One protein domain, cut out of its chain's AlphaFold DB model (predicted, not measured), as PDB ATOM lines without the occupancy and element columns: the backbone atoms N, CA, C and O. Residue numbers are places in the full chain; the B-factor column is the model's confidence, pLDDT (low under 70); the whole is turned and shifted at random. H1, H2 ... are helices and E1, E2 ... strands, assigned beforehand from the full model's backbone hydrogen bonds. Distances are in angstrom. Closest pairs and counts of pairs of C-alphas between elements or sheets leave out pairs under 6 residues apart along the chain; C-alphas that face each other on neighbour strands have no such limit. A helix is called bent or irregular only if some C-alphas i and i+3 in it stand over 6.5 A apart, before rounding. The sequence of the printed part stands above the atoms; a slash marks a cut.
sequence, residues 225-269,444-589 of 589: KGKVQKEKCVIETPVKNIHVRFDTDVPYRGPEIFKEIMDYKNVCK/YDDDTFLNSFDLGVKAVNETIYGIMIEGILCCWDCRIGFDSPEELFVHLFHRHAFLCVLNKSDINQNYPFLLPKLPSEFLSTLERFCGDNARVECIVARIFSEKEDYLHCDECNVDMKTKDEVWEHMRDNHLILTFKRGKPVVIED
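What this domain is: This is residues 225 to 269 and 444 to 589 of the 589 residues of the protein "Zinc finger, C2H2 type family protein" of Trichomonas vaginalis (UniProt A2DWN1). The domain is a row of three small parts: at one end the sheet E4 E5 E6 with H5b and H6 over one face, in the middle the strand pair E3 E7, and at the other end the hairpin E1 E2 beside H3 and H4. H5a lies between H4 and H6, its line running across the row, and residues 227 to 242 stick out as a wide free loop. The 191 printed residues hold, in order, H1 H2 H3 E1 E2 H4 E3 H5 E4 E5 E6 H6 E7; the sheets are antiparallel, and the class is mixed, helices and strands, with under half of the residues in named elements. The whole is compact, with a radius of gyration of the C-alphas of 17.9 A and spans of 58 by 41 by 37 A.

How they stand to each other: E4 (544 to 546), E5 (551 to 553) and E6 (558 to 560) form a meander, each strand the antiparallel neighbour of the one before; N 545 and O 552 are 2.8 A apart, N 560 and O 551 2.8 A, within hydrogen-bond range. H6 (563 to 573) is on this sheet at a height of 9.6 A, over E5 and E6, along the strands at 10 degrees to E5 on the local plane. H5 (520 to 540) was assigned as one helix by its hydrogen bonds but is bent, C-alphas 529 and 532 being 7.8 A apart; its arms H5a (520 to 529) and H5b (532 to 540) stand at a steep tilt of 69.8 degrees, only just short of about perpendicular. H5b stands up from the sheet over E4, on the same face as H6, and the sheet E4 E5 E6 with H5b and H6 makes two layers, helices on one face of a sheet; H5b touches H6, the closest C-alphas being those of Arg 535 and Met 570, 7.7 A apart. E3 (497 to 501) and E7 (575 to 579) are antiparallel, with N 578 and O 498 2.8 A apart. H4 (485 to 496) touches H3 (453 to 461) with residues 485 to 489 alone, about perpendicular at 76 degrees (closest C-alphas Gly 456 and Pro 485, 4.1 A), and H2 (446 to 450) with residues 486 to 490 alone (Phe 449 and Glu 486, 6.2 A). E1 (466 to 469) and E2 (472 to 475) form a hairpin, with N 474 and O 467 2.8 A apart. H1 (257 to 261) touches no helix. In each helix or arm every O i to N i+4 pair is within hydrogen-bond range.

Where its parts are: H1 begins at C-alpha 257 (-6.183, 23.511, -17.803), and E7 ends at C-alpha 579 (-0.913, 31.505, -11.687). From first to last C-alpha H4 measures 15.6 A, H6 15.5 A, H5a 14.3 A, E3 13.7 A and E7 13.2 A.

The domain as a whole: The C-alphas of Glu 548 and Asp 589, the chain's last residue, are farthest apart, 61.1 A. Residues 270 to 443 are not printed, and C-alphas 269 and 444 are 26.8 A apart across this cut. The link E3 to H5 is long, with 18 residues. The mean pLDDT of the printed part is 82.6; residues 225 to 247, 264 to 266 and 581 to 589 are under 70.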
ATOM      1  N   LYS A 225     -19.011  38.183 -31.259       28.92
ATOM      2  CA  LYS A 225     -19.537  39.551 -31.283       28.92
ATOM      3  C   LYS A 225     -20.572  39.692 -30.164       28.92
ATOM      4  O   LYS A 225     -21.539  38.939 -30.134       28.92
ATOM      5  N   GLY A 226     -20.409  40.702 -29.314       29.98
ATOM      6  CA  GLY A 226     -21.426  41.162 -28.367       29.98
ATOM      7  C   GLY A 226     -21.020  42.505 -27.763       29.98
ATOM      8  O   GLY A 226     -20.086  42.571 -26.973       29.98
ATOM      9  N   LYS A 227     -21.678  43.597 -28.177       29.50
ATOM     10  CA  LYS A 227     -21.497  44.937 -27.594       29.50
ATOM     11  C   LYS A 227     -22.293  45.012 -26.284       29.50
ATOM     12  O   LYS A 227     -23.508  44.864 -26.326       29.50
ATOM     13  N   VAL A 228     -21.632  45.314 -25.166       30.11
ATOM     14  CA  VAL A 228     -22.277  45.778 -23.924       30.11
ATOM     15  C   VAL A 228     -21.722  47.163 -23.593       30.11
ATOM     16  O   VAL A 228     -20.509  47.354 -23.497       30.11
ATOM     17  N   GLN A 229     -22.613  48.151 -23.491       28.20
ATOM     18  CA  GLN A 229     -22.294  49.522 -23.089       28.20
ATOM     19  C   GLN A 229     -21.956  49.556 -21.590       28.20
ATOM     20  O   GLN A 229     -22.768  49.151 -20.767       28.20
ATOM     21  N   LYS A 230     -20.763  50.053 -21.234       28.48
ATOM     22  CA  LYS A 230     -20.378  50.356 -19.845       28.48
ATOM     23  C   LYS A 230     -20.742  51.803 -19.510       28.48
ATOM     24  O   LYS A 230     -20.161  52.728 -20.079       28.48
ATOM     25  N   GLU A 231     -21.647  51.993 -18.557       28.23
ATOM     26  CA  GLU A 231     -21.830  53.274 -17.869       28.23
ATOM     27  C   GLU A 231     -20.645  53.551 -16.928       28.23
ATOM     28  O   GLU A 231     -20.125  52.660 -16.255       28.23
ATOM     29  N   LYS A 232     -20.174  54.805 -16.920       26.41
ATOM     30  CA  LYS A 232     -19.044  55.267 -16.103       26.41
ATOM     31  C   LYS A 232     -19.515  55.598 -14.688       26.41
ATOM     32  O   LYS A 232     -20.177  56.611 -14.491       26.41
ATOM     33  N   CYS A 233     -19.077  54.816 -13.703       22.12
ATOM     34  CA  CYS A 233     -19.084  55.236 -12.304       22.12
ATOM     35  C   CYS A 233     -17.768  55.969 -11.992       22.12
ATOM     36  O   CYS A 233     -16.679  55.436 -12.211       22.12
ATOM     37  N   VAL A 234     -17.873  57.219 -11.539       28.12
ATOM     38  CA  VAL A 234     -16.749  58.039 -11.072       28.12
ATOM     39  C   VAL A 234     -16.460  57.642  -9.627       28.12
ATOM     40  O   VAL A 234     -17.312  57.834  -8.766       28.12
ATOM     41  N   ILE A 235     -15.271  57.100  -9.359       28.17
ATOM     42  CA  ILE A 235     -14.787  56.863  -7.994       28.17
ATOM     43  C   ILE A 235     -13.489  57.645  -7.802       28.17
ATOM     44  O   ILE A 235     -12.558  57.555  -8.606       28.17
ATOM     45  N   GLU A 236     -13.474  58.439  -6.736       27.75
ATOM     46  CA  GLU A 236     -12.349  59.230  -6.251       27.75
ATOM     47  C   GLU A 236     -11.108  58.365  -6.005       27.75
ATOM     48  O   GLU A 236     -11.179  57.258  -5.477       27.75
ATOM     49  N   THR A 237      -9.949  58.893  -6.395       25.02
ATOM     50  CA  THR A 237      -8.651  58.214  -6.331       25.02
ATOM     51  C   THR A 237      -8.238  57.900  -4.887       25.02
ATOM     52  O   THR A 237      -7.936  58.835  -4.140       25.02
ATOM     53  N   PRO A 238      -8.087  56.622  -4.486       28.89
ATOM     54  CA  PRO A 238      -7.383  56.287  -3.264       28.89
ATOM     55  C   PRO A 238      -5.875  56.254  -3.533       28.89
ATOM     56  O   PRO A 238      -5.397  55.891  -4.611       28.89
ATOM     57  N   VAL A 239      -5.132  56.638  -2.501       30.11
ATOM     58  CA  VAL A 239      -3.675  56.576  -2.360       30.11
ATOM     59  C   VAL A 239      -3.097  55.290  -2.974       30.11
ATOM     60  O   VAL A 239      -3.517  54.187  -2.626       30.11
ATOM     61  N   LYS A 240      -2.105  55.426  -3.870       33.31
ATOM     62  CA  LYS A 240      -1.377  54.300  -4.486       33.31
ATOM     63  C   LYS A 240      -0.537  53.551  -3.445       33.31
ATOM     64  O   LYS A 240       0.669  53.766  -3.327       33.31
ATOM     65  N   ASN A 241      -1.185  52.659  -2.705       32.25
ATOM     66  CA  ASN A 241      -0.533  51.541  -2.039       32.25
ATOM     67  C   ASN A 241      -0.051  50.535  -3.095       32.25
ATOM     68  O   ASN A 241      -0.562  50.512  -4.212       32.25
ATOM     69  N   ILE A 242       0.979  49.763  -2.735       36.69
ATOM     70  CA  ILE A 242       1.665  48.742  -3.546       36.69
ATOM     71  C   ILE A 242       0.698  48.112  -4.561       36.69
ATOM     72  O   ILE A 242      -0.247  47.432  -4.171       36.69
ATOM     73  N   HIS A 243       0.919  48.375  -5.855       42.16
ATOM     74  CA  HIS A 243       0.102  47.819  -6.930       42.16
ATOM     75  C   HIS A 243       0.241  46.297  -6.903       42.16
ATOM     76  O   HIS A 243       1.225  45.751  -7.414       42.16
ATOM     77  N   VAL A 244      -0.727  45.610  -6.296       50.34
ATOM     78  CA  VAL A 244      -0.876  44.183  -6.538       50.34
ATOM     79  C   VAL A 244      -1.160  44.036  -8.022       50.34
ATOM     80  O   VAL A 244      -2.049  44.699  -8.557       50.34
ATOM     81  N   ARG A 245      -0.343  43.246  -8.714       56.25
ATOM     82  CA  ARG A 245      -0.476  43.052 -10.156       56.25
ATOM     83  C   ARG A 245      -1.403  41.861 -10.380       56.25
ATOM     84  O   ARG A 245      -0.995  40.888 -10.998       56.25
ATOM     85  N   PHE A 246      -2.611  41.931  -9.819       62.62
ATOM     86  CA  PHE A 246      -3.663  40.998 -10.194       62.62
ATOM     87  C   PHE A 246      -4.017  41.273 -11.641       62.62
ATOM     88  O   PHE A 246      -4.227  42.428 -12.023       62.62
ATOM     89  N   ASP A 247      -4.058  40.220 -12.442       67.38
ATOM     90  CA  ASP A 247      -4.850  40.314 -13.647       67.38
ATOM     91  C   ASP A 247      -6.313  40.193 -13.239       67.38
ATOM     92  O   ASP A 247      -6.726  39.208 -12.626       67.38
ATOM     93  N   THR A 248      -7.051  41.266 -13.493       81.50
ATOM     94  CA  THR A 248      -8.470  41.346 -13.181       81.50
ATOM     95  C   THR A 248      -9.308  40.615 -14.216       81.50
ATOM     96  O   THR A 248     -10.484  40.381 -13.957       81.50
ATOM     97  N   ASP A 249      -8.749  40.285 -15.384       83.62
ATOM     98  CA  ASP A 249      -9.447  39.454 -16.355       83.62
ATOM     99  C   ASP A 249      -9.693  38.072 -15.731       83.62
ATOM    100  O   ASP A 249      -8.826  37.504 -15.072       83.62
ATOM    101  N   VAL A 250     -10.902  37.546 -15.907       87.62
ATOM    102  CA  VAL A 250     -11.298  36.228 -15.404       87.62
ATOM    103  C   VAL A 250     -11.910  35.488 -16.579       87.62
ATOM    104  O   VAL A 250     -13.034  35.805 -16.942       87.62
ATOM    105  N   PRO A 251     -11.196  34.570 -17.240       91.56
ATOM    106  CA  PRO A 251     -11.712  33.897 -18.406       91.56
ATOM    107  C   PRO A 251     -12.317  32.550 -18.039       91.56
ATOM    108  O   PRO A 251     -11.904  31.876 -17.088       91.56
ATOM    109  N   TYR A 252     -13.221  32.104 -18.893       92.00
ATOM    110  CA  TYR A 252     -13.686  30.738 -18.909       92.00
ATOM    111  C   TYR A 252     -12.600  29.781 -19.442       92.00
ATOM    112  O   TYR A 252     -11.864  30.086 -20.397       92.00
ATOM    113  N   ARG A 253     -12.484  28.610 -18.813       93.19
ATOM    114  CA  ARG A 253     -11.555  27.528 -19.172       93.19
ATOM    115  C   ARG A 253     -12.256  26.175 -19.064       93.19
ATOM    116  O   ARG A 253     -13.175  26.018 -18.267       93.19
ATOM    117  N   GLY A 254     -11.826  25.203 -19.863       92.19
ATOM    118  CA  GLY A 254     -12.256  23.817 -19.712       92.19
ATOM    119  C   GLY A 254     -11.326  23.013 -18.788       92.19
ATOM    120  O   GLY A 254     -10.328  23.538 -18.277       92.19
ATOM    121  N   PRO A 255     -11.616  21.717 -18.577       92.38
ATOM    122  CA  PRO A 255     -10.850  20.847 -17.680       92.38
ATOM    123  C   PRO A 255      -9.418  20.566 -18.172       92.38
ATOM    124  O   PRO A 255      -8.584  20.070 -17.411       92.38
ATOM    125  N   GLU A 256      -9.095  20.875 -19.432       91.56
ATOM    126  CA  GLU A 256      -7.748  20.754 -19.994       91.56
ATOM    127  C   GLU A 256      -6.700  21.567 -19.233       91.56
ATOM    128  O   GLU A 256      -5.554  21.122 -19.152       91.56
ATOM    129  N   ILE A 257      -7.095  22.672 -18.587       90.94
ATOM    130  CA  ILE A 257      -6.183  23.511 -17.803       90.94
ATOM    131  C   ILE A 257      -5.443  22.709 -16.727       90.94
ATOM    132  O   ILE A 257      -4.255  22.918 -16.501       90.94
ATOM    133  N   PHE A 258      -6.095  21.716 -16.112       91.69
ATOM    134  CA  PHE A 258      -5.469  20.885 -15.083       91.69
ATOM    135  C   PHE A 258      -4.337  20.017 -15.633       91.69
ATOM    136  O   PHE A 258      -3.395  19.727 -14.902       91.69
ATOM    137  N   LYS A 259      -4.382  19.626 -16.913       87.94
ATOM    138  CA  LYS A 259      -3.283  18.876 -17.549       87.94
ATOM    139  C   LYS A 259      -2.052  19.748 -17.771       87.94
ATOM    140  O   LYS A 259      -0.946  19.223 -17.823       87.94
ATOM    141  N   GLU A 260      -2.250  21.052 -17.926       86.62
ATOM    142  CA  GLU A 260      -1.170  22.010 -18.156       86.62
ATOM    143  C   GLU A 260      -0.475  22.424 -16.860       86.62
ATOM    144  O   GLU A 260       0.708  22.762 -16.895       86.62
ATOM    145  N   ILE A 261      -1.209  22.419 -15.739       89.31
ATOM    146  CA  ILE A 261      -0.745  23.016 -14.481       89.31
ATOM    147  C   ILE A 261      -0.452  22.009 -13.366       89.31
ATOM    148  O   ILE A 261       0.288  22.346 -12.442       89.31
ATOM    149  N   MET A 262      -1.021  20.802 -13.420       89.06
ATOM    150  CA  MET A 262      -0.717  19.751 -12.448       89.06
ATOM    151  C   MET A 262       0.545  19.004 -12.869       89.06
ATOM    152  O   MET A 262       0.641  18.532 -14.002       89.06
ATOM    153  N   ASP A 263       1.484  18.847 -11.941       76.56
ATOM    154  CA  ASP A 263       2.705  18.074 -12.159       76.56
ATOM    155  C   ASP A 263       3.011  17.212 -10.938       76.56
ATOM    156  O   ASP A 263       3.602  17.655  -9.962       76.56
ATOM    157  N   TYR A 264       2.616  15.944 -11.018       65.50
ATOM    158  CA  TYR A 264       2.824  14.968  -9.949       65.50
ATOM    159  C   TYR A 264       4.218  14.321  -9.977       65.50
ATOM    160  O   TYR A 264       4.460  13.364  -9.240       65.50
ATOM    161  N   LYS A 265       5.122  14.755 -10.868       65.44
ATOM    162  CA  LYS A 265       6.446  14.128 -11.028       65.44
ATOM    163  C   LYS A 265       7.531  14.793 -10.184       65.44
ATOM    164  O   LYS A 265       8.541  14.150  -9.905       65.44
ATOM    165  N   ASN A 266       7.327  16.037  -9.760       61.75
ATOM    166  CA  ASN A 266       8.288  16.790  -8.962       61.75
ATOM    167  C   ASN A 266       8.003  16.635  -7.465       61.75
ATOM    168  O   ASN A 266       7.425  17.512  -6.840       61.75
ATOM    169  N   VAL A 267       8.432  15.523  -6.861       70.19
ATOM    170  CA  VAL A 267       8.416  15.406  -5.392       70.19
ATOM    171  C   VAL A 267       9.680  16.051  -4.838       70.19
ATOM    172  O   VAL A 267      10.740  15.426  -4.750       70.19
ATOM    173  N   CYS A 268       9.570  17.320  -4.464       75.50
ATOM    174  CA  CYS A 268      10.611  18.026  -3.746       75.50
ATOM    175  C   CYS A 268      10.601  17.600  -2.270       75.50
ATOM    176  O   CYS A 268       9.590  17.720  -1.571       75.50
ATOM    177  N   LYS A 269      11.743  17.103  -1.780       78.12
ATOM    178  CA  LYS A 269      11.936  16.877  -0.345       78.12
ATOM    179  C   LYS A 269      12.148  18.218   0.338       78.12
ATOM    180  O   LYS A 269      13.235  18.791   0.286       78.12
ATOM    181  N   TYR A 444       0.190  40.891   4.670       77.94
ATOM    182  CA  TYR A 444      -0.562  39.908   5.456       77.94
ATOM    183  C   TYR A 444      -0.084  39.865   6.903       77.94
ATOM    184  O   TYR A 444       1.094  40.128   7.174       77.94
ATOM    185  N   ASP A 445      -0.996  39.532   7.812       80.38
ATOM    186  CA  ASP A 445      -0.636  39.186   9.185       80.38
ATOM    187  C   ASP A 445       0.148  37.861   9.256       80.38
ATOM    188  O   ASP A 445       0.229  37.094   8.287       80.38
ATOM    189  N   ASP A 446       0.791  37.622  10.402       81.75
ATOM    190  CA  ASP A 446       1.649  36.451  10.597       81.75
ATOM    191  C   ASP A 446       0.852  35.140  10.483       81.75
ATOM    192  O   ASP A 446       1.365  34.164   9.938       81.75
ATOM    193  N   ASP A 447      -0.415  35.125  10.909       86.31
ATOM    194  CA  ASP A 447      -1.273  33.939  10.847       86.31
ATOM    195  C   ASP A 447      -1.611  33.570   9.396       86.31
ATOM    196  O   ASP A 447      -1.451  32.422   8.981       86.31
ATOM    197  N   THR A 448      -2.031  34.538   8.584       86.31
ATOM    198  CA  THR A 448      -2.310  34.362   7.152       86.31
ATOM    199  C   THR A 448      -1.054  33.936   6.402       86.31
ATOM    200  O   THR A 448      -1.116  33.067   5.527       86.31
ATOM    201  N   PHE A 449       0.096  34.509   6.765       86.12
ATOM    202  CA  PHE A 449       1.382  34.120   6.206       86.12
ATOM    203  C   PHE A 449       1.718  32.659   6.538       86.12
ATOM    204  O   PHE A 449       1.945  31.876   5.617       86.12
ATOM    205  N   LEU A 450       1.665  32.253   7.809       87.00
ATOM    206  CA  LEU A 450       1.943  30.875   8.239       87.00
ATOM    207  C   LEU A 450       0.959  29.860   7.636       87.00
ATOM    208  O   LEU A 450       1.360  28.785   7.188       87.00
ATOM    209  N   ASN A 451      -0.319  30.225   7.520       89.38
ATOM    210  CA  ASN A 451      -1.344  29.390   6.888       89.38
ATOM    211  C   ASN A 451      -1.114  29.178   5.380       89.38
ATOM    212  O   ASN A 451      -1.767  28.330   4.772       89.38
ATOM    213  N   SER A 452      -0.181  29.910   4.761       92.75
ATOM    214  CA  SER A 452       0.196  29.707   3.360       92.75
ATOM    215  C   SER A 452       1.296  28.659   3.145       92.75
ATOM    216  O   SER A 452       1.613  28.357   1.994       92.75
ATOM    217  N   PHE A 453       1.841  28.057   4.212       93.50
ATOM    218  CA  PHE A 453       2.932  27.078   4.113       93.50
ATOM    219  C   PHE A 453       2.561  25.906   3.206       93.50
ATOM    220  O   PHE A 453       3.223  25.655   2.200       93.50
ATOM    221  N   ASP A 454       1.450  25.233   3.517       94.38
ATOM    222  CA  ASP A 454       0.954  24.079   2.761       94.38
ATOM    223  C   ASP A 454       0.635  24.444   1.301       94.38
ATOM    224  O   ASP A 454       0.903  23.672   0.381       94.38
ATOM    225  N   LEU A 455       0.152  25.665   1.055       96.06
ATOM    226  CA  LEU A 455      -0.086  26.169  -0.298       96.06
ATOM    227  C   LEU A 455       1.227  26.328  -1.079       96.06
ATOM    228  O   LEU A 455       1.290  25.980  -2.258       96.06
ATOM    229  N   GLY A 456       2.288  26.799  -0.425       94.81
ATOM    230  CA  GLY A 456       3.633  26.857  -0.993       94.81
ATOM    231  C   GLY A 456       4.215  25.477  -1.291       94.81
ATOM    232  O   GLY A 456       4.784  25.269  -2.362       94.81
ATOM    233  N   VAL A 457       4.019  24.513  -0.385       93.94
ATOM    234  CA  VAL A 457       4.426  23.113  -0.588       93.94
ATOM    235  C   VAL A 457       3.738  22.531  -1.818       93.94
ATOM    236  O   VAL A 457       4.394  21.990  -2.711       93.94
ATOM    237  N   LYS A 458       2.419  22.701  -1.904       94.75
ATOM    238  CA  LYS A 458       1.599  22.258  -3.036       94.75
ATOM    239  C   LYS A 458       1.996  22.932  -4.343       94.75
ATOM    240  O   LYS A 458       1.993  22.280  -5.386       94.75
ATOM    241  N   ALA A 459       2.401  24.203  -4.295       94.56
ATOM    242  CA  ALA A 459       2.874  24.922  -5.476       94.56
ATOM    243  C   ALA A 459       4.086  24.241  -6.122       94.56
ATOM    244  O   ALA A 459       4.207  24.269  -7.344       94.56
ATOM    245  N   VAL A 460       4.953  23.623  -5.316       92.44
ATOM    246  CA  VAL A 460       6.169  22.934  -5.773       92.44
ATOM    247  C   VAL A 460       5.913  21.458  -6.088       92.44
ATOM    248  O   VAL A 460       6.475  20.945  -7.049       92.44
ATOM    249  N   ASN A 461       5.097  20.775  -5.279       92.00
ATOM    250  CA  ASN A 461       4.978  19.311  -5.319       92.00
ATOM    251  C   ASN A 461       3.802  18.775  -6.136       92.00
ATOM    252  O   ASN A 461       3.822  17.618  -6.554       92.00
ATOM    253  N   GLU A 462       2.752  19.574  -6.308       92.44
ATOM    254  CA  GLU A 462       1.515  19.141  -6.970       92.44
ATOM    255  C   GLU A 462       1.236  19.936  -8.250       92.44
ATOM    256  O   GLU A 462       0.392  19.550  -9.063       92.44
ATOM    257  N   THR A 463       1.950  21.045  -8.453       92.19
ATOM    258  CA  THR A 463       1.764  21.941  -9.594       92.19
ATOM    259  C   THR A 463       3.093  22.389 -10.181       92.19
ATOM    260  O   THR A 463       4.145  22.226  -9.580       92.19
ATOM    261  N   ILE A 464       3.032  23.027 -11.345       90.31
ATOM    262  CA  ILE A 464       4.205  23.558 -12.052       90.31
ATOM    263  C   ILE A 464       4.668  24.946 -11.578       90.31
ATOM    264  O   ILE A 464       5.557  25.530 -12.197       90.31
ATOM    265  N   TYR A 465       4.008  25.557 -10.590       92.81
ATOM    266  CA  TYR A 465       4.197  26.983 -10.286       92.81
ATOM    267  C   TYR A 465       5.418  27.264  -9.406       92.81
ATOM    268  O   TYR A 465       5.991  28.357  -9.465       92.81
ATOM    269  N   GLY A 466       5.823  26.277  -8.612       92.12
ATOM    270  CA  GLY A 466       7.070  26.252  -7.864       92.12
ATOM    271  C   GLY A 466       8.057  25.262  -8.474       92.12
ATOM    272  O   GLY A 466       7.671  24.266  -9.077       92.12
ATOM    273  N   ILE A 467       9.347  25.534  -8.318       91.19
ATOM    274  CA  ILE A 467      10.419  24.609  -8.700       91.19
ATOM    275  C   ILE A 467      11.561  24.703  -7.689       91.19
ATOM    276  O   ILE A 467      11.721  25.730  -7.034       91.19
ATOM    277  N   MET A 468      12.374  23.655  -7.577       90.31
ATOM    278  CA  MET A 468      13.632  23.706  -6.835       90.31
ATOM    279  C   MET A 468      14.807  23.826  -7.808       90.31
ATOM    280  O   MET A 468      14.993  22.958  -8.657       90.31
ATOM    281  N   ILE A 469      15.597  24.893  -7.683       90.00
ATOM    282  CA  ILE A 469      16.823  25.113  -8.467       90.00
ATOM    283  C   ILE A 469      17.979  25.088  -7.482       90.00
ATOM    284  O   ILE A 469      18.011  25.919  -6.583       90.00
ATOM    285  N   GLU A 470      18.889  24.121  -7.612       91.00
ATOM    286  CA  GLU A 470      20.084  24.029  -6.759       91.00
ATOM    287  C   GLU A 470      19.761  24.178  -5.259       91.00
ATOM    288  O   GLU A 470      20.359  24.986  -4.560       91.00
ATOM    289  N   GLY A 471      18.754  23.448  -4.763       89.88
ATOM    290  CA  GLY A 471      18.348  23.492  -3.349       89.88
ATOM    291  C   GLY A 471      17.538  24.728  -2.928       89.88
ATOM    292  O   GLY A 471      17.188  24.848  -1.755       89.88
ATOM    293  N   ILE A 472      17.206  25.627  -3.859       92.25
ATOM    294  CA  ILE A 472      16.467  26.868  -3.607       92.25
ATOM    295  C   ILE A 472      15.029  26.738  -4.114       92.25
ATOM    296  O   ILE A 472      14.800  26.400  -5.278       92.25
ATOM    297  N   LEU A 473      14.052  27.077  -3.268       93.69
ATOM    298  CA  LEU A 473      12.649  27.201  -3.669       93.69
ATOM    299  C   LEU A 473      12.472  28.416  -4.574       93.69
ATOM    300  O   LEU A 473      12.751  29.537  -4.164       93.69
ATOM    301  N   CYS A 474      11.989  28.212  -5.792       92.50
ATOM    302  CA  CYS A 474      11.868  29.264  -6.790       92.50
ATOM    303  C   CYS A 474      10.455  29.349  -7.359       92.50
ATOM    304  O   CYS A 474       9.782  28.338  -7.568       92.50
ATOM    305  N   CYS A 475      10.038  30.565  -7.706       92.25
ATOM    306  CA  CYS A 475       8.901  30.750  -8.605       92.25
ATOM    307  C   CYS A 475       9.289  30.233  -9.992       92.25
ATOM    308  O   CYS A 475      10.331  30.621 -10.526       92.25
ATOM    309  N   TRP A 476       8.453  29.388 -10.595       89.06
ATOM    310  CA  TRP A 476       8.720  28.872 -11.935       89.06
ATOM    311  C   TRP A 476       8.779  29.990 -12.984       89.06
ATOM    312  O   TRP A 476       9.589  29.925 -13.901       89.06
ATOM    313  N   ASP A 477       7.963  31.032 -12.831       87.06
ATOM    314  CA  ASP A 477       7.888  32.123 -13.802       87.06
ATOM    315  C   ASP A 477       9.025  33.144 -13.625       87.06
ATOM    316  O   ASP A 477       9.898  33.290 -14.478       87.06
ATOM    317  N   CYS A 478       9.070  33.818 -12.471       85.44
ATOM    318  CA  CYS A 478      10.065  34.864 -12.217       85.44
ATOM    319  C   CYS A 478      11.474  34.333 -11.933       85.44
ATOM    320  O   CYS A 478      12.422  35.119 -11.962       85.44
ATOM    321  N   ARG A 479      11.610  33.047 -11.577       87.56
ATOM    322  CA  ARG A 479      12.881  32.419 -11.167       87.56
ATOM    323  C   ARG A 479      13.564  33.124  -9.985       87.56
ATOM    324  O   ARG A 479      14.777  33.050  -9.822       87.56
ATOM    325  N   ILE A 480      12.773  33.820  -9.171       89.69
ATOM    326  CA  ILE A 480      13.200  34.409  -7.899       89.69
ATOM    327  C   ILE A 480      13.198  33.302  -6.847       89.69
ATOM    328  O   ILE A 480      12.253  32.512  -6.811       89.69
ATOM    329  N   GLY A 481      14.239  33.271  -6.014       92.19
ATOM    330  CA  GLY A 481      14.379  32.338  -4.900       92.19
ATOM    331  C   GLY A 481      13.722  32.825  -3.604       92.19
ATOM    332  O   GLY A 481      13.689  34.024  -3.304       92.19
ATOM    333  N   PHE A 482      13.216  31.882  -2.815       93.00
ATOM    334  CA  PHE A 482      12.471  32.096  -1.576       93.00
ATOM    335  C   PHE A 482      13.076  31.288  -0.433       93.00
ATOM    336  O   PHE A 482      13.636  30.213  -0.644       93.00
ATOM    337  N   ASP A 483      12.971  31.827   0.785       92.25
ATOM    338  CA  ASP A 483      13.556  31.171   1.957       92.25
ATOM    339  C   ASP A 483      12.596  30.152   2.581       92.25
ATOM    340  O   ASP A 483      13.036  29.316   3.366       92.25
ATOM    341  N   SER A 484      11.305  30.217   2.231       92.25
ATOM    342  CA  SER A 484      10.263  29.317   2.724       92.25
ATOM    343  C   SER A 484       9.104  29.140   1.720       92.25
ATOM    344  O   SER A 484       8.946  29.963   0.804       92.25
ATOM    345  N   PRO A 485       8.278  28.085   1.865       93.94
ATOM    346  CA  PRO A 485       7.099  27.859   1.031       93.94
ATOM    347  C   PRO A 485       6.055  28.984   1.109       93.94
ATOM    348  O   PRO A 485       5.498  29.368   0.079       93.94
ATOM    349  N   GLU A 486       5.823  29.563   2.290       92.56
ATOM    350  CA  GLU A 486       4.899  30.687   2.501       92.56
ATOM    351  C   GLU A 486       5.266  31.877   1.613       92.56
ATOM    352  O   GLU A 486       4.421  32.462   0.932       92.56
ATOM    353  N   GLU A 487       6.557  32.231   1.578       91.31
ATOM    354  CA  GLU A 487       7.029  33.349   0.766       91.31
ATOM    355  C   GLU A 487       6.817  33.101  -0.728       91.31
ATOM    356  O   GLU A 487       6.431  34.026  -1.452       91.31
ATOM    357  N   LEU A 488       7.051  31.865  -1.184       92.88
ATOM    358  CA  LEU A 488       6.798  31.465  -2.564       92.88
ATOM    359  C   LEU A 488       5.314  31.621  -2.907       92.88
ATOM    360  O   LEU A 488       4.986  32.233  -3.926       92.88
ATOM    361  N   PHE A 489       4.410  31.116  -2.064       94.50
ATOM    362  CA  PHE A 489       2.976  31.227  -2.328       94.50
ATOM    363  C   PHE A 489       2.507  32.682  -2.335       94.50
ATOM    364  O   PHE A 489       1.843  33.115  -3.276       94.50
ATOM    365  N   VAL A 490       2.895  33.469  -1.333       92.12
ATOM    366  CA  VAL A 490       2.549  34.894  -1.248       92.12
ATOM    367  C   VAL A 490       3.060  35.656  -2.473       92.12
ATOM    368  O   VAL A 490       2.363  36.521  -3.014       92.12
ATOM    369  N   HIS A 491       4.250  35.318  -2.970       91.00
ATOM    370  CA  HIS A 491       4.757  35.862  -4.223       91.00
ATOM    371  C   HIS A 491       3.883  35.482  -5.424       91.00
ATOM    372  O   HIS A 491       3.481  36.374  -6.180       91.00
ATOM    373  N   LEU A 492       3.581  34.189  -5.593       92.31
ATOM    374  CA  LEU A 492       2.705  33.691  -6.656       92.31
ATOM    375  C   LEU A 492       1.361  34.423  -6.626       92.31
ATOM    376  O   LEU A 492       0.935  34.975  -7.642       92.31
ATOM    377  N   PHE A 493       0.760  34.544  -5.445       92.94
ATOM    378  CA  PHE A 493      -0.499  35.241  -5.243       92.94
ATOM    379  C   PHE A 493      -0.442  36.716  -5.658       92.94
ATOM    380  O   PHE A 493      -1.293  37.191  -6.396       92.94
ATOM    381  N   HIS A 494       0.585  37.467  -5.264       86.94
ATOM    382  CA  HIS A 494       0.628  38.900  -5.583       86.94
ATOM    383  C   HIS A 494       1.050  39.250  -7.009       86.94
ATOM    384  O   HIS A 494       0.802  40.374  -7.467       86.94
ATOM    385  N   ARG A 495       1.799  38.363  -7.666       85.44
ATOM    386  CA  ARG A 495       2.482  38.682  -8.929       85.44
ATOM    387  C   ARG A 495       1.942  37.902 -10.113       85.44
ATOM    388  O   ARG A 495       2.046  38.404 -11.231       85.44
ATOM    389  N   HIS A 496       1.374  36.730  -9.857       90.06
ATOM    390  CA  HIS A 496       0.967  35.790 -10.889       90.06
ATOM    391  C   HIS A 496      -0.496  35.357 -10.762       90.06
ATOM    392  O   HIS A 496      -0.994  34.772 -11.716       90.06
ATOM    393  N   ALA A 497      -1.193  35.639  -9.652       92.38
ATOM    394  CA  ALA A 497      -2.568  35.181  -9.453       92.38
ATOM    395  C   ALA A 497      -3.515  35.613 -10.570       92.38
ATOM    396  O   ALA A 497      -3.514  36.763 -11.021       92.38
ATOM    397  N   PHE A 498      -4.361  34.661 -10.941       89.94
ATOM    398  CA  PHE A 498      -5.382  34.806 -11.956       89.94
ATOM    399  C   PHE A 498      -6.532  33.839 -11.679       89.94
ATOM    400  O   PHE A 498      -6.300  32.647 -11.460       89.94
ATOM    401  N   LEU A 499      -7.767  34.340 -11.681       94.81
ATOM    402  CA  LEU A 499      -8.949  33.497 -11.516       94.81
ATOM    403  C   LEU A 499      -9.407  32.952 -12.863       94.81
ATOM    404  O   LEU A 499      -9.353  33.658 -13.863       94.81
ATOM    405  N   CYS A 500      -9.922  31.728 -12.860       94.81
ATOM    406  CA  CYS A 500     -10.595  31.133 -14.010       94.81
ATOM    407  C   CYS A 500     -12.007  30.704 -13.616       94.81
ATOM    408  O   CYS A 500     -12.193  30.162 -12.523       94.81
ATOM    409  N   VAL A 501     -12.963  30.896 -14.526       97.12
ATOM    410  CA  VAL A 501     -14.304  30.306 -14.438       97.12
ATOM    411  C   VAL A 501     -14.301  28.942 -15.125       97.12
ATOM    412  O   VAL A 501     -13.753  28.793 -16.218       97.12
ATOM    413  N   LEU A 502     -14.903  27.946 -14.483       97.38
ATOM    414  CA  LEU A 502     -15.113  26.603 -15.017       97.38
ATOM    415  C   LEU A 502     -16.542  26.141 -14.717       97.38
ATOM    416  O   LEU A 502     -17.161  26.574 -13.739       97.38
ATOM    417  N   ASN A 503     -17.030  25.187 -15.509       97.44
ATOM    418  CA  ASN A 503     -18.197  24.405 -15.109       97.44
ATOM    419  C   ASN A 503     -17.876  23.624 -13.836       97.44
ATOM    420  O   ASN A 503     -16.761  23.118 -13.658       97.44
ATOM    421  N   LYS A 504     -18.875  23.433 -12.981       97.06
ATOM    422  CA  LYS A 504     -18.743  22.687 -11.730       97.06
ATOM    423  C   LYS A 504     -18.244  21.262 -11.951       97.06
ATOM    424  O   LYS A 504     -17.443  20.760 -11.163       97.06
ATOM    425  N   SER A 505     -18.698  20.610 -13.023       96.62
ATOM    426  CA  SER A 505     -18.266  19.253 -13.380       96.62
ATOM    427  C   SER A 505     -16.804  19.174 -13.814       96.62
ATOM    428  O   SER A 505     -16.206  18.104 -13.724       96.62
ATOM    429  N   ASP A 506     -16.238  20.288 -14.281       96.19
ATOM    430  CA  ASP A 506     -14.878  20.348 -14.811       96.19
ATOM    431  C   ASP A 506     -13.845  20.625 -13.712       96.19
ATOM    432  O   ASP A 506     -12.655  20.379 -13.912       96.19
ATOM    433  N   ILE A 507     -14.274  21.086 -12.531       96.19
ATOM    434  CA  ILE A 507     -13.379  21.354 -11.403       96.19
ATOM    435  C   ILE A 507     -12.799  20.053 -10.844       96.19
ATOM    436  O   ILE A 507     -13.486  19.231 -10.231       96.19
ATOM    437  N   ASN A 508     -11.477  19.921 -10.954       95.12
ATOM    438  CA  ASN A 508     -10.732  18.883 -10.261       95.12
ATOM    439  C   ASN A 508     -10.686  19.169  -8.749       95.12
ATOM    440  O   ASN A 508      -9.965  20.054  -8.292       95.12
ATOM    441  N   GLN A 509     -11.405  18.370  -7.960       95.06
ATOM    442  CA  GLN A 509     -11.493  18.522  -6.498       95.06
ATOM    443  C   GLN A 509     -10.145  18.337  -5.771       95.06
ATOM    444  O   GLN A 509      -9.926  18.876  -4.679       95.06
ATOM    445  N   ASN A 510      -9.206  17.631  -6.404       93.19
ATOM    446  CA  ASN A 510      -7.852  17.445  -5.885       93.19
ATOM    447  C   ASN A 510      -6.938  18.640  -6.177       93.19
ATOM    448  O   ASN A 510      -5.822  18.672  -5.674       93.19
ATOM    449  N   TYR A 511      -7.387  19.632  -6.952       95.69
ATOM    450  CA  TYR A 511      -6.587  20.819  -7.220       95.69
ATOM    451  C   TYR A 511      -6.249  21.557  -5.907       95.69
ATOM    452  O   TYR A 511      -7.146  21.782  -5.080       95.69
ATOM    453  N   PRO A 512      -4.979  21.924  -5.667       93.75
ATOM    454  CA  PRO A 512      -4.574  22.516  -4.394       93.75
ATOM    455  C   PRO A 512      -5.097  23.942  -4.182       93.75
ATOM    456  O   PRO A 512      -5.361  24.314  -3.043       93.75
ATOM    457  N   PHE A 513      -5.315  24.709  -5.255       96.31
ATOM    458  CA  PHE A 513      -5.693  26.131  -5.193       96.31
ATOM    459  C   PHE A 513      -7.167  26.379  -5.531       96.31
ATOM    460  O   PHE A 513      -7.530  27.341  -6.210       96.31
ATOM    461  N   LEU A 514      -8.041  25.491  -5.052       97.00
ATOM    462  CA  LEU A 514      -9.470  25.797  -4.990       97.00
ATOM    463  C   LEU A 514      -9.679  26.923  -3.981       97.00
ATOM    464  O   LEU A 514      -9.122  26.872  -2.884       97.00
ATOM    465  N   LEU A 515     -10.490  27.920  -4.330       97.06
ATOM    466  CA  LEU A 515     -10.677  29.097  -3.484       97.06
ATOM    467  C   LEU A 515     -11.134  28.748  -2.053       97.06
ATOM    468  O   LEU A 515     -10.574  29.327  -1.127       97.06
ATOM    469  N   PRO A 516     -12.030  27.770  -1.805       96.06
ATOM    470  CA  PRO A 516     -12.431  27.411  -0.441       96.06
ATOM    471  C   PRO A 516     -11.282  26.911   0.450       96.06
ATOM    472  O   PRO A 516     -11.438  26.839   1.665       96.06
ATOM    473  N   LYS A 517     -10.134  26.544  -0.138       95.00
ATOM    474  CA  LYS A 517      -8.923  26.117   0.581       95.00
ATOM    475  C   LYS A 517      -7.998  27.289   0.940       95.00
ATOM    476  O   LYS A 517      -6.990  27.071   1.606       95.00
ATOM    477  N   LEU A 518      -8.290  28.506   0.476       95.25
ATOM    478  CA  LEU A 518      -7.463  29.686   0.719       95.25
ATOM    479  C   LEU A 518      -7.865  30.391   2.027       95.25
ATOM    480  O   LEU A 518      -9.056  30.472   2.332       95.25
ATOM    481  N   PRO A 519      -6.903  30.971   2.770       93.94
ATOM    482  CA  PRO A 519      -7.209  31.844   3.900       93.94
ATOM    483  C   PRO A 519      -8.121  33.021   3.517       93.94
ATOM    484  O   PRO A 519      -8.062  33.545   2.399       93.94
ATOM    485  N   SER A 520      -8.950  33.461   4.466       92.06
ATOM    486  CA  SER A 520      -9.991  34.475   4.248       92.06
ATOM    487  C   SER A 520      -9.451  35.801   3.711       92.06
ATOM    488  O   SER A 520     -10.078  36.399   2.843       92.06
ATOM    489  N   GLU A 521      -8.269  36.242   4.146       91.31
ATOM    490  CA  GLU A 521      -7.678  37.499   3.675       91.31
ATOM    491  C   GLU A 521      -7.332  37.461   2.170       91.31
ATOM    492  O   GLU A 521      -7.555  38.437   1.440       91.31
ATOM    493  N   PHE A 522      -6.868  36.310   1.664       92.31
ATOM    494  CA  PHE A 522      -6.658  36.102   0.228       92.31
ATOM    495  C   PHE A 522      -7.989  36.100  -0.530       92.31
ATOM    496  O   PHE A 522      -8.082  36.700  -1.603       92.31
ATOM    497  N   LEU A 523      -9.032  35.487   0.038       94.31
ATOM    498  CA  LEU A 523     -10.375  35.473  -0.546       94.31
ATOM    499  C   LEU A 523     -10.973  36.874  -0.653       94.31
ATOM    500  O   LEU A 523     -11.401  37.258  -1.738       94.31
ATOM    501  N   SER A 524     -10.932  37.662   0.423       92.50
ATOM    502  CA  SER A 524     -11.394  39.055   0.413       92.50
ATOM    503  C   SER A 524     -10.606  39.903  -0.584       92.50
ATOM    504  O   SER A 524     -11.152  40.798  -1.232       92.50
ATOM    505  N   THR A 525      -9.312  39.613  -0.750       91.06
ATOM    506  CA  THR A 525      -8.482  40.281  -1.753       91.06
ATOM    507  C   THR A 525      -8.925  39.929  -3.176       91.06
ATOM    508  O   THR A 525      -9.100  40.838  -3.987       91.06
ATOM    509  N   LEU A 526      -9.138  38.645  -3.482       93.56
ATOM    510  CA  LEU A 526      -9.620  38.188  -4.792       93.56
ATOM    511  C   LEU A 526     -11.016  38.727  -5.108       93.56
ATOM    512  O   LEU A 526     -11.246  39.201  -6.216       93.56
ATOM    513  N   GLU A 527     -11.927  38.713  -4.136       95.06
ATOM    514  CA  GLU A 527     -13.278  39.254  -4.282       95.06
ATOM    515  C   GLU A 527     -13.240  40.730  -4.675       95.06
ATOM    516  O   GLU A 527     -13.834  41.137  -5.676       95.06
ATOM    517  N   ARG A 528     -12.468  41.524  -3.920       92.06
ATOM    518  CA  ARG A 528     -12.346  42.968  -4.132       92.06
ATOM    519  C   ARG A 528     -11.854  43.313  -5.535       92.06
ATOM    520  O   ARG A 528     -12.260  44.340  -6.072       92.06
ATOM    521  N   PHE A 529     -10.946  42.516  -6.096       89.50
ATOM    522  CA  PHE A 529     -10.307  42.832  -7.378       89.50
ATOM    523  C   PHE A 529     -10.919  42.114  -8.583       89.50
ATOM    524  O   PHE A 529     -10.869  42.660  -9.684       89.50
ATOM    525  N   CYS A 530     -11.492  40.927  -8.395       92.31
ATOM    526  CA  CYS A 530     -11.910  40.054  -9.492       92.31
ATOM    527  C   CYS A 530     -13.377  39.611  -9.403       92.31
ATOM    528  O   CYS A 530     -13.879  39.064 -10.381       92.31
ATOM    529  N   GLY A 531     -14.080  39.845  -8.287       93.50
ATOM    530  CA  GLY A 531     -15.435  39.324  -8.060       93.50
ATOM    531  C   GLY A 531     -16.446  39.747  -9.128       93.50
ATOM    532  O   GLY A 531     -17.179  38.909  -9.654       93.50
ATOM    533  N   ASP A 532     -16.436  41.022  -9.520       93.12
ATOM    534  CA  ASP A 532     -17.357  41.531 -10.543       93.12
ATOM    535  C   ASP A 532     -17.039  40.949 -11.935       93.12
ATOM    536  O   ASP A 532     -17.952  40.578 -12.673       93.12
ATOM    537  N   ASN A 533     -15.757  40.801 -12.287       93.50
ATOM    538  CA  ASN A 533     -15.351  40.213 -13.569       93.50
ATOM    539  C   ASN A 533     -15.636  38.705 -13.620       93.50
ATOM    540  O   ASN A 533     -16.106  38.215 -14.642       93.50
ATOM    541  N   ALA A 534     -15.433  37.988 -12.512       94.56
ATOM    542  CA  ALA A 534     -15.809  36.585 -12.378       94.56
ATOM    543  C   ALA A 534     -17.316  36.381 -12.578       94.56
ATOM    544  O   ALA A 534     -17.721  35.498 -13.332       94.56
ATOM    545  N   ARG A 535     -18.148  37.246 -11.978       95.50
ATOM    546  CA  ARG A 535     -19.604  37.229 -12.189       95.50
ATOM    547  C   ARG A 535     -19.957  37.416 -13.663       95.50
ATOM    548  O   ARG A 535     -20.776  36.661 -14.184       95.50
ATOM    549  N   VAL A 536     -19.373  38.422 -14.317       92.50
ATOM    550  CA  VAL A 536     -19.617  38.689 -15.744       92.50
ATOM    551  C   VAL A 536     -19.240  37.474 -16.586       92.50
ATOM    552  O   VAL A 536     -20.023  37.064 -17.440       92.50
ATOM    553  N   GLU A 537     -18.094  36.856 -16.315       94.88
ATOM    554  CA  GLU A 537     -17.653  35.685 -17.067       94.88
ATOM    555  C   GLU A 537     -18.560  34.467 -16.839       94.88
ATOM    556  O   GLU A 537     -18.882  33.775 -17.801       94.88
ATOM    557  N   CYS A 538     -19.068  34.231 -15.622       94.44
ATOM    558  CA  CYS A 538     -20.064  33.180 -15.368       94.44
ATOM    559  C   CYS A 538     -21.347  33.365 -16.203       94.44
ATOM    560  O   CYS A 538     -21.923  32.382 -16.672       94.44
ATOM    561  N   ILE A 539     -21.786  34.609 -16.423       91.31
ATOM    562  CA  ILE A 539     -22.939  34.918 -17.288       91.31
ATOM    563  C   ILE A 539     -22.584  34.659 -18.760       91.31
ATOM    564  O   ILE A 539     -23.341  34.011 -19.483       91.31
ATOM    565  N   VAL A 540     -21.411  35.117 -19.210       89.62
ATOM    566  CA  VAL A 540     -20.925  34.904 -20.589       89.62
ATOM    567  C   VAL A 540     -20.773  33.413 -20.905       89.62
ATOM    568  O   VAL A 540     -21.172  32.964 -21.982       89.62
ATOM    569  N   ALA A 541     -20.262  32.639 -19.948       90.88
ATOM    570  CA  ALA A 541     -20.120  31.190 -20.022       90.88
ATOM    571  C   ALA A 541     -21.457  30.433 -19.927       90.88
ATOM    572  O   ALA A 541     -21.474  29.223 -20.129       90.88
ATOM    573  N   ARG A 542     -22.577  31.133 -19.674       94.94
ATOM    574  CA  ARG A 542     -23.921  30.558 -19.466       94.94
ATOM    575  C   ARG A 542     -24.003  29.592 -18.282       94.94
ATOM    576  O   ARG A 542     -24.805  28.665 -18.297       94.94
ATOM    577  N   ILE A 543     -23.172  29.818 -17.270       96.56
ATOM    578  CA  ILE A 543     -23.294  29.164 -15.964       96.56
ATOM    579  C   ILE A 543     -24.386  29.876 -15.165       96.56
ATOM    580  O   ILE A 543     -25.173  29.231 -14.471       96.56
ATOM    581  N   PHE A 544     -24.435  31.210 -15.267       97.75
ATOM    582  CA  PHE A 544     -25.444  32.040 -14.619       97.75
ATOM    583  C   PHE A 544     -26.428  32.645 -15.621       97.75
ATOM    584  O   PHE A 544     -26.042  33.130 -16.685       97.75
ATOM    585  N   SER A 545     -27.686  32.719 -15.196       95.62
ATOM    586  CA  SER A 545     -28.774  33.418 -15.868       95.62
ATOM    587  C   SER A 545     -29.232  34.619 -15.038       95.62
ATOM    588  O   SER A 545     -29.572  34.481 -13.860       95.62
ATOM    589  N   GLU A 546     -29.299  35.796 -15.663       94.56
ATOM    590  CA  GLU A 546     -29.851  37.003 -15.035       94.56
ATOM    591  C   GLU A 546     -31.384  36.940 -14.983       94.56
ATOM    592  O   GLU A 546     -32.053  36.698 -15.993       94.56
ATOM    593  N   LYS A 547     -31.943  37.142 -13.786       92.62
ATOM    594  CA  LYS A 547     -33.376  37.340 -13.525       92.62
ATOM    595  C   LYS A 547     -33.581  38.755 -12.978       92.62
ATOM    596  O   LYS A 547     -32.613  39.400 -12.589       92.62
ATOM    597  N   GLU A 548     -34.826  39.240 -12.958       88.62
ATOM    598  CA  GLU A 548     -35.130  40.642 -12.605       88.62
ATOM    599  C   GLU A 548     -34.518  41.076 -11.260       88.62
ATOM    600  O   GLU A 548     -33.929  42.150 -11.195       88.62
ATOM    601  N   ASP A 549     -34.567  40.214 -10.238       92.19
ATOM    602  CA  ASP A 549     -34.124  40.553  -8.875       92.19
ATOM    603  C   ASP A 549     -32.981  39.673  -8.335       92.19
ATOM    604  O   ASP A 549     -32.587  39.808  -7.175       92.19
ATOM    605  N   TYR A 550     -32.472  38.718  -9.120       94.00
ATOM    606  CA  TYR A 550     -31.490  37.738  -8.638       94.00
ATOM    607  C   TYR A 550     -30.691  37.087  -9.776       94.00
ATOM    608  O   TYR A 550     -31.055  37.162 -10.950       94.00
ATOM    609  N   LEU A 551     -29.595  36.414  -9.420       96.00
ATOM    610  CA  LEU A 551     -28.848  35.537 -10.321       96.00
ATOM    611  C   LEU A 551     -29.221  34.080 -10.062       96.00
ATOM    612  O   LEU A 551     -29.226  33.638  -8.917       96.00
ATOM    613  N   HIS A 552     -29.494  33.327 -11.122       97.69
ATOM    614  CA  HIS A 552     -29.685  31.881 -11.042       97.69
ATOM    615  C   HIS A 552     -28.446  31.169 -11.576       97.69
ATOM    616  O   HIS A 552     -27.994  31.493 -12.672       97.69
ATOM    617  N   CYS A 553     -27.910  30.198 -10.841       98.25
ATOM    618  CA  CYS A 553     -26.903  29.284 -11.369       98.25
ATOM    619  C   CYS A 553     -27.584  28.079 -12.017       98.25
ATOM    620  O   CYS A 553     -28.147  27.242 -11.310       98.25
ATOM    621  N   ASP A 554     -27.487  27.976 -13.341       96.81
ATOM    622  CA  ASP A 554     -28.131  26.927 -14.132       96.81
ATOM    623  C   ASP A 554     -27.520  25.538 -13.856       96.81
ATOM    624  O   ASP A 554     -28.219  24.527 -13.897       96.81
ATOM    625  N   GLU A 555     -26.228  25.467 -13.514       96.81
ATOM    626  CA  GLU A 555     -25.554  24.192 -13.221       96.81
ATOM    627  C   GLU A 555     -25.870  23.643 -11.827       96.81
ATOM    628  O   GLU A 555     -25.982  22.431 -11.630       96.81
ATOM    629  N   CYS A 556     -25.979  24.530 -10.836       97.69
ATOM    630  CA  CYS A 556     -26.251  24.143  -9.455       97.69
ATOM    631  C   CYS A 556     -27.739  24.183  -9.103       97.69
ATOM    632  O   CYS A 556     -28.113  23.640  -8.063       97.69
ATOM    633  N   ASN A 557     -28.566  24.809  -9.945       97.56
ATOM    634  CA  ASN A 557     -29.977  25.090  -9.697       97.56
ATOM    635  C   ASN A 557     -30.191  25.860  -8.376       97.56
ATOM    636  O   ASN A 557     -30.940  25.426  -7.498       97.56
ATOM    637  N   VAL A 558     -29.481  26.984  -8.217       98.00
ATOM    638  CA  VAL A 558     -29.501  27.831  -7.007       98.00
ATOM    639  C   VAL A 558     -29.767  29.288  -7.377       98.00
ATOM    640  O   VAL A 558     -29.120  29.827  -8.273       98.00
ATOM    641  N   ASP A 559     -30.678  29.929  -6.646       97.81
ATOM    642  CA  ASP A 559     -30.955  31.366  -6.737       97.81
ATOM    643  C   ASP A 559     -30.111  32.140  -5.717       97.81
ATOM    644  O   ASP A 559     -30.082  31.788  -4.537       97.81
ATOM    645  N   MET A 560     -29.465  33.217  -6.160       98.12
ATOM    646  CA  MET A 560     -28.603  34.085  -5.352       98.12
ATOM    647  C   MET A 560     -29.100  35.528  -5.459       98.12
ATOM    648  O   MET A 560     -29.137  36.107  -6.548       98.12
ATOM    649  N   LYS A 561     -29.497  36.109  -4.330       96.19
ATOM    650  CA  LYS A 561     -30.145  37.426  -4.234       96.19
ATOM    651  C   LYS A 561     -29.181  38.531  -3.819       96.19
ATOM    652  O   LYS A 561     -29.442  39.698  -4.095       96.19
ATOM    653  N   THR A 562     -28.088  38.189  -3.141       96.69
ATOM    654  CA  THR A 562     -27.105  39.166  -2.653       96.69
ATOM    655  C   THR A 562     -25.752  39.014  -3.342       96.69
ATOM    656  O   THR A 562     -25.438  37.968  -3.908       96.69
ATOM    657  N   LYS A 563     -24.926  40.069  -3.301       93.88
ATOM    658  CA  LYS A 563     -23.559  40.021  -3.841       93.88
ATOM    659  C   LYS A 563     -22.716  38.949  -3.141       93.88
ATOM    660  O   LYS A 563     -21.987  38.227  -3.818       93.88
ATOM    661  N   ASP A 564     -22.879  38.822  -1.829       96.19
ATOM    662  CA  ASP A 564     -22.138  37.870  -1.004       96.19
ATOM    663  C   ASP A 564     -22.530  36.430  -1.362       96.19
ATOM    664  O   ASP A 564     -21.656  35.612  -1.632       96.19
ATOM    665  N   GLU A 565     -23.832  36.143  -1.506       97.88
ATOM    666  CA  GLU A 565     -24.319  34.830  -1.969       97.88
ATOM    667  C   GLU A 565     -23.752  34.466  -3.351       97.88
ATOM    668  O   GLU A 565     -23.365  33.320  -3.582       97.88
ATOM    669  N   VAL A 566     -23.668  35.438  -4.268       97.62
ATOM    670  CA  VAL A 566     -23.093  35.235  -5.607       97.62
ATOM    671  C   VAL A 566     -21.602  34.917  -5.525       97.62
ATOM    672  O   VAL A 566     -21.135  33.984  -6.181       97.62
ATOM    673  N   TRP A 567     -20.843  35.672  -4.728       97.50
ATOM    674  CA  TRP A 567     -19.412  35.435  -4.554       97.50
ATOM    675  C   TRP A 567     -19.130  34.086  -3.894       97.50
ATOM    676  O   TRP A 567     -18.336  33.314  -4.432       97.50
ATOM    677  N   GLU A 568     -19.800  33.770  -2.786       98.00
ATOM    678  CA  GLU A 568     -19.655  32.488  -2.090       98.00
ATOM    679  C   GLU A 568     -19.977  31.317  -3.020       98.00
ATOM    680  O   GLU A 568     -19.201  30.366  -3.121       98.00
ATOM    681  N   HIS A 569     -21.061  31.422  -3.791       98.31
ATOM    682  CA  HIS A 569     -21.437  30.382  -4.735       98.31
ATOM    683  C   HIS A 569     -20.401  30.184  -5.851       98.31
ATOM    684  O   HIS A 569     -20.010  29.045  -6.121       98.31
ATOM    685  N   MET A 570     -19.931  31.269  -6.484       98.00
ATOM    686  CA  MET A 570     -18.880  31.202  -7.509       98.00
ATOM    687  C   MET A 570     -17.591  30.607  -6.949       98.00
ATOM    688  O   MET A 570     -17.023  29.693  -7.547       98.00
ATOM    689  N   ARG A 571     -17.148  31.108  -5.791       97.00
ATOM    690  CA  ARG A 571     -15.948  30.662  -5.080       97.00
ATOM    691  C   ARG A 571     -15.970  29.156  -4.838       97.00
ATOM    692  O   ARG A 571     -14.958  28.494  -5.050       97.00
ATOM    693  N   ASP A 572     -17.115  28.632  -4.417       97.50
ATOM    694  CA  ASP A 572     -17.240  27.245  -3.978       97.50
ATOM    695  C   ASP A 572     -17.475  26.263  -5.134       97.50
ATOM    696  O   ASP A 572     -17.194  25.074  -4.988       97.50
ATOM    697  N   ASN A 573     -17.984  26.734  -6.280       97.81
ATOM    698  CA  ASN A 573     -18.484  25.844  -7.335       97.81
ATOM    699  C   ASN A 573     -17.917  26.091  -8.735       97.81
ATOM    700  O   ASN A 573     -17.985  25.177  -9.551       97.81
ATOM    701  N   HIS A 574     -17.399  27.285  -9.031       97.75
ATOM    702  CA  HIS A 574     -17.105  27.699 -10.412       97.75
ATOM    703  C   HIS A 574     -15.751  28.385 -10.592       97.75
ATOM    704  O   HIS A 574     -15.341  28.618 -11.727       97.75
ATOM    705  N   LEU A 575     -15.043  28.707  -9.509       97.56
ATOM    706  CA  LEU A 575     -13.769  29.414  -9.565       97.56
ATOM    707  C   LEU A 575     -12.606  28.552  -9.090       97.56
ATOM    708  O   LEU A 575     -12.683  27.850  -8.080       97.56
ATOM    709  N   ILE A 576     -11.480  28.695  -9.782       96.81
ATOM    710  CA  ILE A 576     -10.176  28.218  -9.317       96.81
ATOM    711  C   ILE A 576      -9.157  29.355  -9.376       96.81
ATOM    712  O   ILE A 576      -9.242  30.238 -10.236       96.81
ATOM    713  N   LEU A 577      -8.172  29.321  -8.478       96.50
ATOM    714  CA  LEU A 577      -7.025  30.216  -8.523       96.50
ATOM    715  C   LEU A 577      -5.908  29.546  -9.317       96.50
ATOM    716  O   LEU A 577      -5.446  28.472  -8.955       96.50
ATOM    717  N   THR A 578      -5.437  30.204 -10.366       94.00
ATOM    718  CA  THR A 578      -4.268  29.783 -11.141       94.00
ATOM    719  C   THR A 578      -3.183  30.851 -11.070       94.00
ATOM    720  O   THR A 578      -3.401  31.946 -10.541       94.00
ATOM    721  N   PHE A 579      -2.004  30.545 -11.610       92.69
ATOM    722  CA  PHE A 579      -0.913  31.505 -11.687       92.69
ATOM    723  C   PHE A 579      -0.417  31.628 -13.125       92.69
ATOM    724  O   PHE A 579      -0.166  30.635 -13.808       92.69
ATOM    725  N   LYS A 580      -0.284  32.864 -13.605       82.69
ATOM    726  CA  LYS A 580       0.227  33.152 -14.940       82.69
ATOM    727  C   LYS A 580       1.621  32.572 -15.127       82.69
ATOM    728  O   LYS A 580       2.508  32.772 -14.299       82.69
ATOM    729  N   ARG A 581       1.812  31.953 -16.289       68.44
ATOM    730  CA  ARG A 581       3.124  31.654 -16.854       68.44
ATOM    731  C   ARG A 581       3.534  32.834 -17.729       68.44
ATOM    732  O   ARG A 581       2.920  33.078 -18.765       68.44
ATOM    733  N   GLY A 582       4.554  33.578 -17.332       56.88
ATOM    734  CA  GLY A 582       5.409  34.250 -18.296       56.88
ATOM    735  C   GLY A 582       6.155  33.207 -19.128       56.88
ATOM    736  O   GLY A 582       6.177  32.010 -18.824       56.88
ATOM    737  N   LYS A 583       6.702  33.641 -20.265       41.50
ATOM    738  CA  LYS A 583       7.443  32.729 -21.140       41.50
ATOM    739  C   LYS A 583       8.659  32.201 -20.379       41.50
ATOM    740  O   LYS A 583       9.363  33.018 -19.781       41.50
ATOM    741  N   PRO A 584       8.926  30.884 -20.404       36.44
ATOM    742  CA  PRO A 584      10.128  30.345 -19.793       36.44
ATOM    743  C   PRO A 584      11.342  31.053 -20.400       36.44
ATOM    744  O   PRO A 584      11.516  31.066 -21.617       36.44
ATOM    745  N   VAL A 585      12.161  31.674 -19.552       36.06
ATOM    746  CA  VAL A 585      13.497  32.117 -19.950       36.06
ATOM    747  C   VAL A 585      14.296  30.840 -20.187       36.06
ATOM    748  O   VAL A 585      14.577  30.113 -19.233       36.06
ATOM    749  N   VAL A 586      14.564  30.521 -21.452       31.34
ATOM    750  CA  VAL A 586      15.482  29.442 -21.821       31.34
ATOM    751  C   VAL A 586      16.865  29.877 -21.350       31.34
ATOM    752  O   VAL A 586      17.354  30.934 -21.748       31.34
ATOM    753  N   ILE A 587      17.446  29.108 -20.437       34.06
ATOM    754  CA  ILE A 587      18.857  29.219 -20.081       34.06
ATOM    755  C   ILE A 587      19.548  28.278 -21.058       34.06
ATOM    756  O   ILE A 587      19.262  27.083 -21.051       34.06
ATOM    757  N   GLU A 588      20.339  28.835 -21.971       28.42
ATOM    758  CA  GLU A 588      21.277  28.033 -22.752       28.42
ATOM    759  C   GLU A 588      22.312  27.465 -21.768       28.42
ATOM    760  O   GLU A 588      22.909  28.237 -21.014       28.42
ATOM    761  N   ASP A 589      22.426  26.133 -21.728       30.78
ATOM    762  CA  ASP A 589      23.399  25.384 -20.911       30.78
ATOM    763  C   ASP A 589      24.858  25.726 -21.257       30.78
ATOM    764  O   ASP A 589      25.173  25.881 -22.466       30.78
TER     765      ASP A 589